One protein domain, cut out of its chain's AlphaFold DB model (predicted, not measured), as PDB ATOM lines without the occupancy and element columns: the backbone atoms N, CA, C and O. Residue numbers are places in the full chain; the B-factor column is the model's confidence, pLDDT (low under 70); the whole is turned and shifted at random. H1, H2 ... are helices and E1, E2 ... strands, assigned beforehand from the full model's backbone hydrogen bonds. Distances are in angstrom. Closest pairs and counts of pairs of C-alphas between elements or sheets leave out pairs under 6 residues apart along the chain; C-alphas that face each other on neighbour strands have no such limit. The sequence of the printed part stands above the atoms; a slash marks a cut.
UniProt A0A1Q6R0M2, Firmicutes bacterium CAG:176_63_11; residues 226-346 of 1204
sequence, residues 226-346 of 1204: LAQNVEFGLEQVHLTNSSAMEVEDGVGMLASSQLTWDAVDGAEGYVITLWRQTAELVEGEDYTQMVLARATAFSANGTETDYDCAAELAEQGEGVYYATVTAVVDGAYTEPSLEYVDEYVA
ATOM      1  N   LEU A 226     177.329 197.968 149.797       77.94
ATOM      2  CA  LEU A 226     178.563 197.427 150.386       77.94
ATOM      3  C   LEU A 226     179.765 197.652 149.462       77.94
ATOM      4  O   LEU A 226     179.647 197.488 148.245       77.94
ATOM      5  N   ALA A 227     180.917 197.990 150.044       82.56
ATOM      6  CA  ALA A 227     182.187 197.991 149.327       82.56
ATOM      7  C   ALA A 227     182.686 196.552 149.119       82.56
ATOM      8  O   ALA A 227     182.408 195.662 149.926       82.56
ATOM      9  N   GLN A 228     183.406 196.318 148.022       84.19
ATOM     10  CA  GLN A 228     183.980 195.011 147.688       84.19
ATOM     11  C   GLN A 228     185.478 194.969 148.016       84.19
ATOM     12  O   GLN A 228     186.084 196.013 148.250       84.19
ATOM     13  N   ASN A 229     186.056 193.763 148.031       85.06
ATOM     14  CA  ASN A 229     187.489 193.518 148.257       85.06
ATOM     15  C   ASN A 229     188.021 194.147 149.554       85.06
ATOM     16  O   ASN A 229     189.083 194.760 149.577       85.06
ATOM     17  N   VAL A 230     187.244 194.013 150.635       88.31
ATOM     18  CA  VAL A 230     187.646 194.473 151.966       88.31
ATOM     19  C   VAL A 230     188.698 193.512 152.521       88.31
ATOM     20  O   VAL A 230     188.381 192.355 152.796       88.31
ATOM     21  N   GLU A 231     189.925 193.978 152.724       89.81
ATOM     22  CA  GLU A 231     191.051 193.148 153.169       89.81
ATOM     23  C   GLU A 231     191.892 193.862 154.226       89.81
ATOM     24  O   GLU A 231     192.134 195.068 154.133       89.81
ATOM     25  N   PHE A 232     192.367 193.111 155.224       90.56
ATOM     26  CA  PHE A 232     193.456 193.567 156.080       90.56
ATOM     27  C   PHE A 232     194.773 193.462 155.305       90.56
ATOM     28  O   PHE A 232     195.110 192.410 154.761       90.56
ATOM     29  N   GLY A 233     195.542 194.544 155.269       85.25
ATOM     30  CA  GLY A 233     196.874 194.578 154.686       85.25
ATOM     31  C   GLY A 233     197.805 193.596 155.392       85.25
ATOM     32  O   GLY A 233     197.661 193.340 156.586       85.25
ATOM     33  N   LEU A 234     198.784 193.063 154.666       83.19
ATOM     34  CA  LEU A 234     199.713 192.057 155.178       83.19
ATOM     35  C   LEU A 234     201.027 192.688 155.639       83.19
ATOM     36  O   LEU A 234     201.586 193.558 154.971       83.19
ATOM     37  N   GLU A 235     201.544 192.207 156.764       79.25
ATOM     38  CA  GLU A 235     202.831 192.594 157.331       79.25
ATOM     39  C   GLU A 235     203.770 191.381 157.357       79.25
ATOM     40  O   GLU A 235     203.399 190.305 157.836       79.25
ATOM     41  N   GLN A 236     204.993 191.562 156.848       75.06
ATOM     42  CA  GLN A 236     206.038 190.541 156.900       75.06
ATOM     43  C   GLN A 236     206.528 190.350 158.336       75.06
ATOM     44  O   GLN A 236     206.868 191.318 159.018       75.06
ATOM     45  N   VAL A 237     206.623 189.100 158.775       66.31
ATOM     46  CA  VAL A 237     207.137 188.722 160.095       66.31
ATOM     47  C   VAL A 237     208.172 187.609 159.979       66.31
ATOM     48  O   VAL A 237     208.068 186.720 159.137       66.31
ATOM     49  N   HIS A 238     209.192 187.659 160.833       59.66
ATOM     50  CA  HIS A 238     210.199 186.606 160.937       59.66
ATOM     51  C   HIS A 238     209.660 185.495 161.847       59.66
ATOM     52  O   HIS A 238     209.353 185.764 163.008       59.66
ATOM     53  N   LEU A 239     209.521 184.272 161.330       57.56
ATOM     54  CA  LEU A 239     209.001 183.128 162.088       57.56
ATOM     55  C   LEU A 239     210.177 182.326 162.662       57.56
ATOM     56  O   LEU A 239     211.078 181.961 161.908       57.56
ATOM     57  N   THR A 240     210.200 182.055 163.975       53.75
ATOM     58  CA  THR A 240     211.388 181.455 164.617       53.75
ATOM     59  C   THR A 240     211.391 179.930 164.718       53.75
ATOM     60  O   THR A 240     212.476 179.397 164.910       53.75
ATOM     61  N   ASN A 241     210.280 179.202 164.494       49.88
ATOM     62  CA  ASN A 241     210.314 177.790 164.061       49.88
ATOM     63  C   ASN A 241     208.943 177.191 163.679       49.88
ATOM     64  O   ASN A 241     207.882 177.663 164.066       49.88
ATOM     65  N   SER A 242     209.020 176.133 162.872       49.00
ATOM     66  CA  SER A 242     207.998 175.519 162.018       49.00
ATOM     67  C   SER A 242     206.915 174.666 162.698       49.00
ATOM     68  O   SER A 242     207.246 173.659 163.326       49.00
ATOM     69  N   SER A 243     205.648 174.903 162.339       36.28
ATOM     70  CA  SER A 243     204.665 173.834 162.075       36.28
ATOM     71  C   SER A 243     203.436 174.335 161.295       36.28
ATOM     72  O   SER A 243     202.350 174.392 161.849       36.28
ATOM     73  N   ALA A 244     203.604 174.700 160.017       33.66
ATOM     74  CA  ALA A 244     202.672 174.414 158.910       33.66
ATOM     75  C   ALA A 244     202.973 175.303 157.690       33.66
ATOM     76  O   ALA A 244     202.998 176.523 157.779       33.66
ATOM     77  N   MET A 245     203.104 174.631 156.544       32.34
ATOM     78  CA  MET A 245     203.206 175.140 155.171       32.34
ATOM     79  C   MET A 245     204.527 175.800 154.746       32.34
ATOM     80  O   MET A 245     205.151 176.574 155.458       32.34
ATOM     81  N   GLU A 246     204.971 175.384 153.558       40.72
ATOM     82  CA  GLU A 246     206.221 175.749 152.896       40.72
ATOM     83  C   GLU A 246     206.382 177.266 152.784       40.72
ATOM     84  O   GLU A 246     205.551 177.936 152.173       40.72
ATOM     85  N   VAL A 247     207.487 177.795 153.309       43.12
ATOM     86  CA  VAL A 247     207.916 179.164 153.026       43.12
ATOM     87  C   VAL A 247     209.411 179.135 152.715       43.12
ATOM     88  O   VAL A 247     210.233 178.883 153.596       43.12
ATOM     89  N   GLU A 248     209.767 179.339 151.444       41.69
ATOM     90  CA  GLU A 248     211.129 179.737 151.069       41.69
ATOM     91  C   GLU A 248     211.483 181.027 151.841       41.69
ATOM     92  O   GLU A 248     210.682 181.954 151.901       41.69
ATOM     93  N   ASP A 249     212.671 181.068 152.450       51.12
ATOM     94  CA  ASP A 249     213.284 182.233 153.119       51.12
ATOM     95  C   ASP A 249     212.790 182.663 154.524       51.12
ATOM     96  O   ASP A 249     213.263 183.675 155.039       51.12
ATOM     97  N   GLY A 250     211.938 181.897 155.220       53.53
ATOM     98  CA  GLY A 250     211.703 182.100 156.670       53.53
ATOM     99  C   GLY A 250     210.912 183.362 157.070       53.53
ATOM    100  O   GLY A 250     210.942 183.776 158.231       53.53
ATOM    101  N   VAL A 251     210.183 183.969 156.128       54.88
ATOM    102  CA  VAL A 251     209.351 185.166 156.349       54.88
ATOM    103  C   VAL A 251     207.872 184.831 156.141       54.88
ATOM    104  O   VAL A 251     207.455 184.544 155.024       54.88
ATOM    105  N   GLY A 252     207.067 184.894 157.202       64.50
ATOM    106  CA  GLY A 252     205.609 184.747 157.141       64.50
ATOM    107  C   GLY A 252     204.892 186.069 156.851       64.50
ATOM    108  O   GLY A 252     205.452 187.145 157.050       64.50
ATOM    109  N   MET A 253     203.635 185.995 156.408       74.81
ATOM    110  CA  MET A 253     202.744 187.153 156.258       74.81
ATOM    111  C   MET A 253     201.610 187.041 157.273       74.81
ATOM    112  O   MET A 253     200.901 186.039 157.288       74.81
ATOM    113  N   LEU A 254     201.428 188.067 158.098       79.94
ATOM    114  CA  LEU A 254     200.342 188.144 159.075       79.94
ATOM    115  C   LEU A 254     199.531 189.421 158.846       79.94
ATOM    116  O   LEU A 254     200.095 190.457 158.483       79.94
ATOM    117  N   ALA A 255     198.223 189.369 159.098       83.94
ATOM    118  CA  ALA A 255     197.340 190.521 158.943       83.94
ATOM    119  C   ALA A 255     197.787 191.700 159.828       83.94
ATOM    120  O   ALA A 255     198.236 191.531 160.966       83.94
ATOM    121  N   SER A 256     197.696 192.907 159.283       86.12
ATOM    122  CA  SER A 256     197.978 194.179 159.949       86.12
ATOM    123  C   SER A 256     196.673 194.922 160.243       86.12
ATOM    124  O   SER A 256     195.613 194.546 159.756       86.12
ATOM    125  N   SER A 257     196.739 195.999 161.026       87.31
ATOM    126  CA  SER A 257     195.574 196.843 161.330       87.31
ATOM    127  C   SER A 257     195.122 197.743 160.168       87.31
ATOM    128  O   SER A 257     194.100 198.416 160.282       87.31
ATOM    129  N   GLN A 258     195.871 197.775 159.062       90.31
ATOM    130  CA  GLN A 258     195.513 198.546 157.874       90.31
ATOM    131  C   GLN A 258     194.426 197.800 157.104       90.31
ATOM    132  O   GLN A 258     194.646 196.663 156.710       90.31
ATOM    133  N   LEU A 259     193.277 198.421 156.875       90.06
ATOM    134  CA  LEU A 259     192.179 197.869 156.086       90.06
ATOM    135  C   LEU A 259     192.102 198.587 154.738       90.06
ATOM    136  O   LEU A 259     192.247 199.804 154.702       90.06
ATOM    137  N   THR A 260     191.829 197.868 153.651       90.62
ATOM    138  CA  THR A 260     191.630 198.432 152.302       90.62
ATOM    139  C   THR A 260     190.368 197.883 151.642       90.62
ATOM    140  O   THR A 260     189.977 196.762 151.956       90.62
ATOM    141  N   TRP A 261     189.732 198.638 150.739       91.00
ATOM    142  CA  TRP A 261     188.540 198.216 149.979       91.00
ATOM    143  C   TRP A 261     188.399 198.945 148.631       91.00
ATOM    144  O   TRP A 261     189.067 199.943 148.380       91.00
ATOM    145  N   ASP A 262     187.492 198.496 147.762       87.94
ATOM    146  CA  ASP A 262     187.210 199.166 146.485       87.94
ATOM    147  C   ASP A 262     186.290 200.387 146.638       87.94
ATOM    148  O   ASP A 262     185.256 200.334 147.311       87.94
ATOM    149  N   ALA A 263     186.605 201.475 145.927       81.44
ATOM    150  CA  ALA A 263     185.778 202.681 145.912       81.44
ATOM    151  C   ALA A 263     184.355 202.415 145.375       81.44
ATOM    152  O   ALA A 263     184.170 201.808 144.317       81.44
ATOM    153  N   VAL A 264     183.348 202.942 146.072       81.00
ATOM    154  CA  VAL A 264     181.929 202.851 145.710       81.00
ATOM    155  C   VAL A 264     181.472 204.151 145.042       81.00
ATOM    156  O   VAL A 264     181.606 205.239 145.601       81.00
ATOM    157  N   ASP A 265     180.911 204.042 143.837       76.12
ATOM    158  CA  ASP A 265     180.466 205.198 143.049       76.12
ATOM    159  C   ASP A 265     179.320 205.953 143.747       76.12
ATOM    160  O   ASP A 265     178.312 205.362 144.141       76.12
ATOM    161  N   GLY A 266     179.472 207.271 143.901       71.38
ATOM    162  CA  GLY A 266     178.498 208.132 144.584       71.38
ATOM    163  C   GLY A 266     178.518 208.086 146.118       71.38
ATOM    164  O   GLY A 266     177.609 208.644 146.732       71.38
ATOM    165  N   ALA A 267     179.519 207.457 146.744       74.25
ATOM    166  CA  ALA A 267     179.679 207.458 148.197       74.25
ATOM    167  C   ALA A 267     180.071 208.848 148.742       74.25
ATOM    168  O   ALA A 267     180.988 209.496 148.240       74.25
ATOM    169  N   GLU A 268     179.402 209.288 149.809       72.38
ATOM    170  CA  GLU A 268     179.696 210.516 150.570       72.38
ATOM    171  C   GLU A 268     180.607 210.248 151.788       72.38
ATOM    172  O   GLU A 268     181.029 211.185 152.462       72.38
ATOM    173  N   GLY A 269     180.884 208.974 152.083       76.75
ATOM    174  CA  GLY A 269     181.680 208.479 153.211       76.75
ATOM    175  C   GLY A 269     181.521 206.962 153.371       76.75
ATOM    176  O   GLY A 269     180.766 206.344 152.615       76.75
ATOM    177  N   TYR A 270     182.195 206.361 154.354       81.69
ATOM    178  CA  TYR A 270     182.109 204.922 154.626       81.69
ATOM    179  C   TYR A 270     181.927 204.633 156.122       81.69
ATOM    180  O   TYR A 270     182.305 205.416 156.994       81.69
ATOM    181  N   VAL A 271     181.338 203.479 156.424       81.25
ATOM    182  CA  VAL A 271     181.213 202.936 157.780       81.25
ATOM    183  C   VAL A 271     181.946 201.609 157.832       81.25
ATOM    184  O   VAL A 271     181.635 200.710 157.049       81.25
ATOM    185  N   ILE A 272     182.908 201.505 158.746       85.94
ATOM    186  CA  ILE A 272     183.678 200.288 158.993       85.94
ATOM    187  C   ILE A 272     183.034 199.560 160.159       85.94
ATOM    188  O   ILE A 272     182.832 200.135 161.230       85.94
ATOM    189  N   THR A 273     182.746 198.282 159.962       85.19
ATOM    190  CA  THR A 273     182.190 197.425 161.001       85.19
ATOM    191  C   THR A 273     183.136 196.265 161.264       85.19
ATOM    192  O   THR A 273     183.396 195.464 160.370       85.19
ATOM    193  N   LEU A 274     183.640 196.180 162.495       87.25
ATOM    194  CA  LEU A 274     184.436 195.067 162.994       87.25
ATOM    195  C   LEU A 274     183.524 194.007 163.610       87.25
ATOM    196  O   LEU A 274     182.690 194.285 164.483       87.25
ATOM    197  N   TRP A 275     183.740 192.773 163.187       85.44
ATOM    198  CA  TRP A 275     183.032 191.586 163.625       85.44
ATOM    199  C   TRP A 275     184.023 190.671 164.324       85.44
ATOM    200  O   TRP A 275     185.085 190.379 163.783       85.44
ATOM    201  N   ARG A 276     183.689 190.212 165.527       86.25
ATOM    202  CA  ARG A 276     184.531 189.299 166.300       86.25
ATOM    203  C   ARG A 276     183.990 187.884 166.186       86.25
ATOM    204  O   ARG A 276     182.800 187.667 166.409       86.25
ATOM    205  N   GLN A 277     184.868 186.935 165.897       84.12
ATOM    206  CA  GLN A 277     184.536 185.522 165.978       84.12
ATOM    207  C   GLN A 277     184.537 185.086 167.445       84.12
ATOM    208  O   GLN A 277     185.467 185.376 168.203       84.12
ATOM    209  N   THR A 278     183.475 184.404 167.857       72.31
ATOM    210  CA  THR A 278     183.343 183.827 169.198       72.31
ATOM    211  C   THR A 278     183.036 182.341 169.083       72.31
ATOM    212  O   THR A 278     182.346 181.925 168.153       72.31
ATOM    213  N   ALA A 279     183.570 181.540 170.002       63.22
ATOM    214  CA  ALA A 279     183.230 180.128 170.121       63.22
ATOM    215  C   ALA A 279     182.178 179.964 171.227       63.22
ATOM    216  O   ALA A 279     182.435 180.327 172.379       63.22
ATOM    217  N   GLU A 280     181.005 179.424 170.891       53.50
ATOM    218  CA  GLU A 280     180.023 178.954 171.872       53.50
ATOM    219  C   GLU A 280     179.880 177.430 171.772       53.50
ATOM    220  O   GLU A 280     179.623 176.868 170.708       53.50
ATOM    221  N   LEU A 281     180.003 176.759 172.919       45.25
ATOM    222  CA  LEU A 281     179.694 175.337 173.048       45.25
ATOM    223  C   LEU A 281     178.187 175.167 173.238       45.25
ATOM    224  O   LEU A 281     177.662 175.363 174.339       45.25
ATOM    225  N   VAL A 282     177.497 174.742 172.181       44.44
ATOM    226  CA  VAL A 282     176.079 174.369 172.237       44.44
ATOM    227  C   VAL A 282     175.963 172.866 171.979       44.44
ATOM    228  O   VAL A 282     176.390 172.360 170.952       44.44
ATOM    229  N   GLU A 283     175.411 172.127 172.948       46.75
ATOM    230  CA  GLU A 283     175.128 170.677 172.853       46.75
ATOM    231  C   GLU A 283     176.322 169.750 172.526       46.75
ATOM    232  O   GLU A 283     176.127 168.604 172.126       46.75
ATOM    233  N   GLY A 284     177.558 170.178 172.794       47.56
ATOM    234  CA  GLY A 284     178.747 169.335 172.615       47.56
ATOM    235  C   GLY A 284     179.318 169.327 171.196       47.56
ATOM    236  O   GLY A 284     180.163 168.483 170.908       47.56
ATOM    237  N   GLU A 285     178.893 170.266 170.347       40.97
ATOM    238  CA  GLU A 285     179.579 170.627 169.105       40.97
ATOM    239  C   GLU A 285     180.040 172.093 169.178       40.97
ATOM    240  O   GLU A 285     179.340 172.945 169.735       40.97
ATOM    241  N   ASP A 286     181.238 172.377 168.661       48.84
ATOM    242  CA  ASP A 286     181.789 173.734 168.595       48.84
ATOM    243  C   ASP A 286     181.124 174.506 167.450       48.84
ATOM    244  O   ASP A 286     181.308 174.177 166.275       48.84
ATOM    245  N   TYR A 287     180.366 175.554 167.785       56.22
ATOM    246  CA  TYR A 287     179.846 176.507 166.807       56.22
ATOM    247  C   TYR A 287     180.629 177.817 166.914       56.22
ATOM    248  O   TYR A 287     180.731 178.420 167.985       56.22
ATOM    249  N   THR A 288     181.182 178.272 165.788       61.94
ATOM    250  CA  THR A 288     181.726 179.629 165.679       61.94
ATOM    251  C   THR A 288     180.605 180.573 165.268       61.94
ATOM    252  O   THR A 288     179.889 180.311 164.303       61.94
ATOM    253  N   GLN A 289     180.423 181.657 166.020       69.00
ATOM    254  CA  GLN A 289     179.426 182.684 165.734       69.00
ATOM    255  C   GLN A 289     180.101 184.051 165.637       69.00
ATOM    256  O   GLN A 289     180.906 184.421 166.501       69.00
ATOM    257  N   MET A 290     179.747 184.814 164.602       77.06
ATOM    258  CA  MET A 290     180.151 186.208 164.475       77.06
ATOM    259  C   MET A 290     179.280 187.106 165.351       77.06
ATOM    260  O   MET A 290     178.053 187.009 165.366       77.06
ATOM    261  N   VAL A 291     179.922 188.014 166.081       76.12
ATOM    262  CA  VAL A 291     179.247 189.017 166.907       76.12
ATOM    263  C   VAL A 291     179.740 190.399 166.499       76.12
ATOM    264  O   VAL A 291     180.927 190.599 166.235       76.12
ATOM    265  N   LEU A 292     178.824 191.366 166.441       74.56
ATOM    266  CA  LEU A 292     179.173 192.763 166.208       74.56
ATOM    267  C   LEU A 292     180.078 193.256 167.345       74.56
ATOM    268  O   LEU A 292     179.639 193.321 168.493       74.56
ATOM    269  N   ALA A 293     181.324 193.608 167.025       71.81
ATOM    270  CA  ALA A 293     182.275 194.132 168.002       71.81
ATOM    271  C   ALA A 293     182.209 195.664 168.057       71.81
ATOM    272  O   ALA A 293     182.054 196.254 169.126       71.81
ATOM    273  N   ARG A 294     182.276 196.320 166.891       72.38
ATOM    274  CA  ARG A 294     182.252 197.782 166.780       72.38
ATOM    275  C   ARG A 294     181.798 198.219 165.390       72.38
ATOM    276  O   ARG A 294     182.249 197.650 164.405       72.38
ATOM    277  N   ALA A 295     180.980 199.264 165.310       67.12
ATOM    278  CA  ALA A 295     180.736 200.006 164.074       67.12
ATOM    279  C   ALA A 295     181.266 201.438 164.243       67.12
ATOM    280  O   ALA A 295     180.932 202.110 165.223       67.12
ATOM    281  N   THR A 296     182.100 201.887 163.310       68.06
ATOM    282  CA  THR A 296     182.716 203.217 163.316       68.06
ATOM    283  C   THR A 296     182.410 203.901 161.989       68.06
ATOM    284  O   THR A 296     182.887 203.490 160.930       68.06
ATOM    285  N   ALA A 297     181.583 204.944 162.036       59.06
ATOM    286  CA  ALA A 297     181.322 205.789 160.878       59.06
ATOM    287  C   ALA A 297     182.425 206.843 160.745       59.06
ATOM    288  O   ALA A 297     182.711 207.549 161.714       59.06
ATOM    289  N   PHE A 298     183.001 206.994 159.552       59.97
ATOM    290  CA  PHE A 298     183.950 208.068 159.276       59.97
ATOM    291  C   PHE A 298     183.534 208.850 158.024       59.97
ATOM    292  O   PHE A 298     183.071 208.300 157.024       59.97
ATOM    293  N   SER A 299     183.638 210.177 158.104       52.03
ATOM    294  CA  SER A 299     183.302 211.074 156.997       52.03
ATOM    295  C   SER A 299     184.576 211.463 156.254       52.03
ATOM    296  O   SER A 299     185.400 212.220 156.758       52.03
ATOM    297  N   ALA A 300     184.716 210.936 155.041       52.62
ATOM    298  CA  ALA A 300     185.772 211.269 154.092       52.62
ATOM    299  C   ALA A 300     185.148 211.701 152.758       52.62
ATOM    300  O   ALA A 300     183.989 211.399 152.498       52.62
ATOM    301  N   ASN A 301     185.906 212.375 151.889       51.88
ATOM    302  CA  ASN A 301     185.435 212.954 150.613       51.88
ATOM    303  C   ASN A 301     184.998 211.924 149.531       51.88
ATOM    304  O   ASN A 301     185.101 212.210 148.339       51.88
ATOM    305  N   GLY A 302     184.552 210.721 149.903       54.78
ATOM    306  CA  GLY A 302     184.098 209.664 148.990       54.78
ATOM    307  C   GLY A 302     185.209 208.922 148.229       54.78
ATOM    308  O   GLY A 302     184.924 207.927 147.567       54.78
ATOM    309  N   THR A 303     186.470 209.369 148.322       60.88
ATOM    310  CA  THR A 303     187.617 208.828 147.559       60.88
ATOM    311  C   THR A 303     188.628 208.020 148.375       60.88
ATOM    312  O   THR A 303     189.574 207.505 147.790       60.88
ATOM    313  N   GLU A 304     188.488 207.948 149.699       72.94
ATOM    314  CA  GLU A 304     189.385 207.169 150.568       72.94
ATOM    315  C   GLU A 304     188.976 205.691 150.567       72.94
ATOM    316  O   GLU A 304     187.789 205.370 150.642       72.94
ATOM    317  N   THR A 305     189.965 204.809 150.432       84.38
ATOM    318  CA  THR A 305     189.800 203.355 150.241       84.38
ATOM    319  C   THR A 305     190.638 202.540 151.225       84.38
ATOM    320  O   THR A 305     190.857 201.348 151.019       84.38
ATOM    321  N   ASP A 306     191.155 203.194 152.262       87.00
ATOM    322  CA  ASP A 306     191.995 202.623 153.301       87.00
ATOM    323  C   ASP A 306     191.698 203.237 154.681       87.00
ATOM    324  O   ASP A 306     191.205 204.361 154.792       87.00
ATOM    325  N   TYR A 307     191.950 202.474 155.750       86.88
ATOM    326  CA  TYR A 307     191.788 202.921 157.138       86.88
ATOM    327  C   TYR A 307     192.628 202.088 158.112       86.88
ATOM    328  O   TYR A 307     192.601 200.860 158.062       86.88
ATOM    329  N   ASP A 308     193.323 202.735 159.050       88.44
ATOM    330  CA  ASP A 308     194.023 202.045 160.139       88.44
ATOM    331  C   ASP A 308     193.103 201.863 161.348       88.44
ATOM    332  O   ASP A 308     192.846 202.809 162.090       88.44
ATOM    333  N   CYS A 309     192.643 200.634 161.576       87.31
ATOM    334  CA  CYS A 309     191.753 200.303 162.689       87.31
ATOM    335  C   CYS A 309     192.490 199.864 163.969       87.31
ATOM    336  O   CYS A 309     191.922 199.178 164.822       87.31
ATOM    337  N   ALA A 310     193.770 200.234 164.124       83.81
ATOM    338  CA  ALA A 310     194.578 199.862 165.287       83.81
ATOM    339  C   ALA A 310     193.948 200.284 166.626       83.81
ATOM    340  O   ALA A 310     194.019 199.530 167.597       83.81
ATOM    341  N   ALA A 311     193.344 201.476 166.687       80.31
ATOM    342  CA  ALA A 311     192.726 201.987 167.909       80.31
ATOM    343  C   ALA A 311     191.483 201.167 168.289       80.31
ATOM    344  O   ALA A 311     191.333 200.763 169.439       80.31
ATOM    345  N   GLU A 312     190.632 200.864 167.310       85.94
ATOM    346  CA  GLU A 312     189.421 200.073 167.491       85.94
ATOM    347  C   GLU A 312     189.756 198.638 167.898       85.94
ATOM    348  O   GLU A 312     189.186 198.132 168.862       85.94
ATOM    349  N   LEU A 313     190.710 197.995 167.218       84.31
ATOM    350  CA  LEU A 313     191.168 196.644 167.556       84.31
ATOM    351  C   LEU A 313     191.760 196.586 168.975       84.31
ATOM    352  O   LEU A 313     191.463 195.657 169.726       84.31
ATOM    353  N   ALA A 314     192.530 197.600 169.387       80.19
ATOM    354  CA  ALA A 314     193.084 197.679 170.740       80.19
ATOM    355  C   ALA A 314     192.000 197.792 171.829       80.19
ATOM    356  O   ALA A 314     192.149 197.196 172.897       80.19
ATOM    357  N   GLU A 315     190.899 198.509 171.571       81.69
ATOM    358  CA  GLU A 315     189.755 198.587 172.494       81.69
ATOM    359  C   GLU A 315     189.013 197.250 172.639       81.69
ATOM    360  O   GLU A 315     188.471 196.964 173.709       81.69
ATOM    361  N   GLN A 316     188.975 196.429 171.581       83.12
ATOM    362  CA  GLN A 316     188.261 195.147 171.593       83.12
ATOM    363  C   GLN A 316     189.053 194.000 172.246       83.12
ATOM    364  O   GLN A 316     188.445 193.007 172.668       83.12
ATOM    365  N   GLY A 317     190.376 194.133 172.358       79.69
ATOM    366  CA  GLY A 317     191.268 193.135 172.953       79.69
ATOM    367  C   GLY A 317     191.666 192.005 171.995       79.69
ATOM    368  O   GLY A 317     191.563 192.129 170.782       79.69
ATOM    369  N   GLU A 318     192.171 190.899 172.547       85.62
ATOM    370  CA  GLU A 318     192.600 189.738 171.753       85.62
ATOM    371  C   GLU A 318     191.399 188.967 171.203       85.62
ATOM    372  O   GLU A 318     190.445 188.685 171.938       85.62
ATOM    373  N   GLY A 319     191.464 188.595 169.928       83.69
ATOM    374  CA  GLY A 319     190.429 187.838 169.237       83.69
ATOM    375  C   GLY A 319     190.682 187.769 167.735       83.69
ATOM    376  O   GLY A 319     191.610 188.390 167.227       83.69
ATOM    377  N   VAL A 320     189.822 187.025 167.044       87.56
ATOM    378  CA  VAL A 320     189.810 186.923 165.582       87.56
ATOM    379  C   VAL A 320     188.767 187.899 165.043       87.56
ATOM    380  O   VAL A 320     187.577 187.781 165.361       87.56
ATOM    381  N   TYR A 321     189.214 188.882 164.266       89.00
ATOM    382  CA  TYR A 321     188.386 189.975 163.772       89.00
ATOM    383  C   TYR A 321     188.289 189.979 162.248       89.00
ATOM    384  O   TYR A 321     189.285 189.856 161.539       89.00
ATOM    385  N   TYR A 322     187.074 190.206 161.768       89.88
ATOM    386  CA  TYR A 322     186.732 190.434 160.370       89.88
ATOM    387  C   TYR A 322     186.162 191.845 160.216       89.88
ATOM    388  O   TYR A 322     185.651 192.423 161.176       89.88
ATOM    389  N   ALA A 323     186.210 192.401 159.013       89.19
ATOM    390  CA  ALA A 323     185.736 193.748 158.732       89.19
ATOM    391  C   ALA A 323     184.800 193.789 157.522       89.19
ATOM    392  O   ALA A 323     185.059 193.157 156.497       89.19
ATOM    393  N   THR A 324     183.743 194.597 157.619       87.81
ATOM    394  CA  THR A 324     182.927 195.020 156.475       87.81
ATOM    395  C   THR A 324     182.942 196.535 156.331       87.81
ATOM    396  O   THR A 324     183.094 197.261 157.312       87.81
ATOM    397  N   VAL A 325     182.764 197.017 155.098       87.06
ATOM    398  CA  VAL A 325     182.721 198.449 154.788       87.06
ATOM    399  C   VAL A 325     181.451 198.768 154.002       87.06
ATOM    400  O   VAL A 325     181.178 198.166 152.963       87.06
ATOM    401  N   THR A 326     180.659 199.715 154.504       84.38
ATOM    402  CA  THR A 326     179.396 200.151 153.882       84.38
ATOM    403  C   THR A 326     179.506 201.600 153.426       84.38
ATOM    404  O   THR A 326     179.920 202.455 154.205       84.38
ATOM    405  N   ALA A 327     179.116 201.897 152.187       81.50
ATOM    406  CA  ALA A 327     179.092 203.262 151.676       81.50
ATOM    407  C   ALA A 327     177.894 204.050 152.226       81.50
ATOM    408  O   ALA A 327     176.771 203.547 152.300       81.50
ATOM    409  N   VAL A 328     178.132 205.316 152.565       77.62
ATOM    410  CA  VAL A 328     177.094 206.292 152.903       77.62
ATOM    411  C   VAL A 328     176.646 206.976 151.613       77.62
ATOM    412  O   VAL A 328     177.463 207.588 150.932       77.62
ATOM    413  N   VAL A 329     175.360 206.883 151.268       69.81
ATOM    414  CA  VAL A 329     174.787 207.488 150.050       69.81
ATOM    415  C   VAL A 329     173.557 208.312 150.429       69.81
ATOM    416  O   VAL A 329     172.662 207.815 151.115       69.81
ATOM    417  N   ASP A 330     173.496 209.572 149.988       63.62
ATOM    418  CA  ASP A 330     172.458 210.545 150.368       63.62
ATOM    419  C   ASP A 330     172.298 210.698 151.904       63.62
ATOM    420  O   ASP A 330     171.175 210.780 152.420       63.62
ATOM    421  N   GLY A 331     173.403 210.679 152.658       60.62
ATOM    422  CA  GLY A 331     173.397 210.767 154.123       60.62
ATOM    423  C   GLY A 331     172.790 209.572 154.878       60.62
ATOM    424  O   GLY A 331     172.457 209.718 156.056       60.62
ATOM    425  N   ALA A 332     172.617 208.408 154.239       60.91
ATOM    426  CA  ALA A 332     172.118 207.187 154.880       60.91
ATOM    427  C   ALA A 332     172.980 205.958 154.543       60.91
ATOM    428  O   ALA A 332     173.561 205.866 153.464       60.91
ATOM    429  N   TYR A 333     173.028 204.995 155.466       67.69
ATOM    430  CA  TYR A 333     173.640 203.678 155.275       67.69
ATOM    431  C   TYR A 333     172.836 202.613 156.039       67.69
ATOM    432  O   TYR A 333     172.038 202.947 156.919       67.69
ATOM    433  N   THR A 334     173.050 201.341 155.703       68.06
ATOM    434  CA  THR A 334     172.421 200.190 156.370       68.06
ATOM    435  C   THR A 334     173.510 199.177 156.728       68.06
ATOM    436  O   THR A 334     174.272 198.778 155.854       68.06
ATOM    437  N   GLU A 335     173.597 198.768 157.994       66.81
ATOM    438  CA  GLU A 335     174.583 197.773 158.449       66.81
ATOM    439  C   GLU A 335     174.298 196.383 157.841       66.81
ATOM    440  O   GLU A 335     173.127 195.992 157.745       66.81
ATOM    441  N   PRO A 336     175.330 195.620 157.422       70.94
ATOM    442  CA  PRO A 336     175.135 194.271 156.898       70.94
ATOM    443  C   PRO A 336     174.610 193.318 157.981       70.94
ATOM    444  O   PRO A 336     174.928 193.453 159.163       70.94
ATOM    445  N   SER A 337     173.789 192.342 157.578       72.44
ATOM    446  CA  SER A 337     173.263 191.326 158.495       72.44
ATOM    447  C   SER A 337     174.349 190.330 158.911       72.44
ATOM    448  O   SER A 337     175.284 190.069 158.159       72.44
ATOM    449  N   LEU A 338     174.182 189.706 160.081       71.06
ATOM    450  CA  LEU A 338     175.049 188.611 160.538       71.06
ATOM    451  C   LEU A 338     175.126 187.465 159.518       71.06
ATOM    452  O   LEU A 338     176.211 186.991 159.215       71.06
ATOM    453  N   GLU A 339     173.988 187.102 158.917       73.44
ATOM    454  CA  GLU A 339     173.902 186.077 157.866       73.44
ATOM    455  C   GLU A 339     174.796 186.406 156.658       73.44
ATOM    456  O   GLU A 339     175.431 185.520 156.099       73.44
ATOM    457  N   TYR A 340     174.907 187.688 156.289       76.81
ATOM    458  CA  TYR A 340     175.794 188.119 155.210       76.81
ATOM    459  C   TYR A 340     177.277 187.993 155.593       76.81
ATOM    460  O   TYR A 340     178.098 187.584 154.775       76.81
ATOM    461  N   VAL A 341     177.635 188.342 156.829       78.31
ATOM    462  CA  VAL A 341     179.024 188.259 157.310       78.31
ATOM    463  C   VAL A 341     179.474 186.800 157.402       78.31
ATOM    464  O   VAL A 341     180.562 186.473 156.931       78.31
ATOM    465  N   ASP A 342     178.621 185.924 157.930       74.31
ATOM    466  CA  ASP A 342     178.899 184.489 158.044       74.31
ATOM    467  C   ASP A 342     179.030 183.809 156.670       74.31
ATOM    468  O   ASP A 342     179.893 182.954 156.490       74.31
ATOM    469  N   GLU A 343     178.199 184.178 155.687       77.12
ATOM    470  CA  GLU A 343     178.198 183.529 154.366       77.12
ATOM    471  C   GLU A 343     179.291 184.063 153.420       77.12
ATOM    472  O   GLU A 343     179.830 183.298 152.615       77.12
ATOM    473  N   TYR A 344     179.624 185.360 153.494       75.88
ATOM    474  CA  TYR A 344     180.444 186.028 152.470       75.88
ATOM    475  C   TYR A 344     181.746 186.660 152.975       75.88
ATOM    476  O   TYR A 344     182.573 187.040 152.147       75.88
ATOM    477  N   VAL A 345     181.952 186.793 154.288       79.06
ATOM    478  CA  VAL A 345     183.146 187.452 154.855       79.06
ATOM    479  C   VAL A 345     183.992 186.448 155.633       79.06
ATOM    480  O   VAL A 345     185.185 186.296 155.351       79.06
ATOM    481  N   ALA A 346     183.374 185.720 156.565       73.69
ATOM    482  CA  ALA A 346     184.033 184.673 157.334       73.69
ATOM    483  C   ALA A 346     184.531 183.551 156.401       73.69
ATOM    484  O   ALA A 346     183.777 182.995 155.607       73.69
TER     485      ALA A 346
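AT A GLANCE: This is residues 226 to 346 of the 1204 residues of a protein of Firmicutes bacterium CAG:176_63_11 (UniProt A0A1Q6R0M2). Two strand hairpins splay apart like the arms of a V: a long, strongly twisted one of E3 and E4, with E6 alongside E3, and a smaller one of E1 and E2, with short E5 at its edge. The two sheets come near each other where E2 and E6 lie, H1 bridges from E2 to the long sheet, H2 packs across that sheet, and the tip of the long hairpin, residues 281 to 286, sticks out. The printed part has 121 residues, with six named strands and two named helices in the order E1 E2 E3 E4 E5 H1 E6 H2; the class is mostly strand. Both sheets are antiparallel, ordered E1 - E2 - E5 and E4 - E3 - E6. The whole is only just loose, close to compact, with a radius of gyration of the C-alphas of 16.7 A and spans of 51 by 43 by 25 A.

HOW THE PARTS SIT: E1, residues 231 to 238, and E2, residues 251 to 260, form an antiparallel hairpin, with N 233 and O 258 2.7 A apart, within hydrogen-bond range. E2 bends by 80 degrees at residue 257. E3, residues 269 to 282, and E4, residues 285 to 298, form a second hairpin; N 274 and O 294 are 2.8 A apart. E5, residues 306 to 308, is antiparallel to E2, with N 259 and O 307 2.8 A apart. H1, residues 310 to 316, only grazes the sheet of E1, E2 and E5, with the closest C-alphas of E2 and H1, Ser 257 and Ala 310, 5.1 A apart. H1 is also on the sheet of E4, E3 and E6, at a height over the sheet of 8.9 A. E6, residues 320 to 328, is antiparallel to E3, with N 273 and O 324 2.9 A apart. H2, residues 338 to 344, is on this sheet at a height of 8.6 A and runs across the strands, at 84 degrees to E3 on the local plane. In H1 and H2 every O i to N i+4 pair is within hydrogen-bond range. H1 and H2 are apart.

IN THESE COORDINATES: E1 begins at C-alpha 231 (191.051, 193.148, 153.169) and measures 21.7 A; E2 measures 22.5 A. E3 spans 39.5 A, ending at C-alpha 282 (176.079, 174.369, 172.237), and E4 spans 39.0 A. E5 is 7.2 A, H1 10.1 A and E6 26.4 A long. H2, 10.0 A, ends at C-alpha 344 (180.444, 186.028, 152.470).

THE WHOLE: The C-alphas farthest apart, those of Asn 241 and Asp 330, are 51.9 A apart. The printed part has no cut. The link from E1 to E2, 12 residues, is long. The mean pLDDT of the printed part is 72.1; residues 237 to 252, 279 to 289, 295 to 303 and 329 to 335 are under 70.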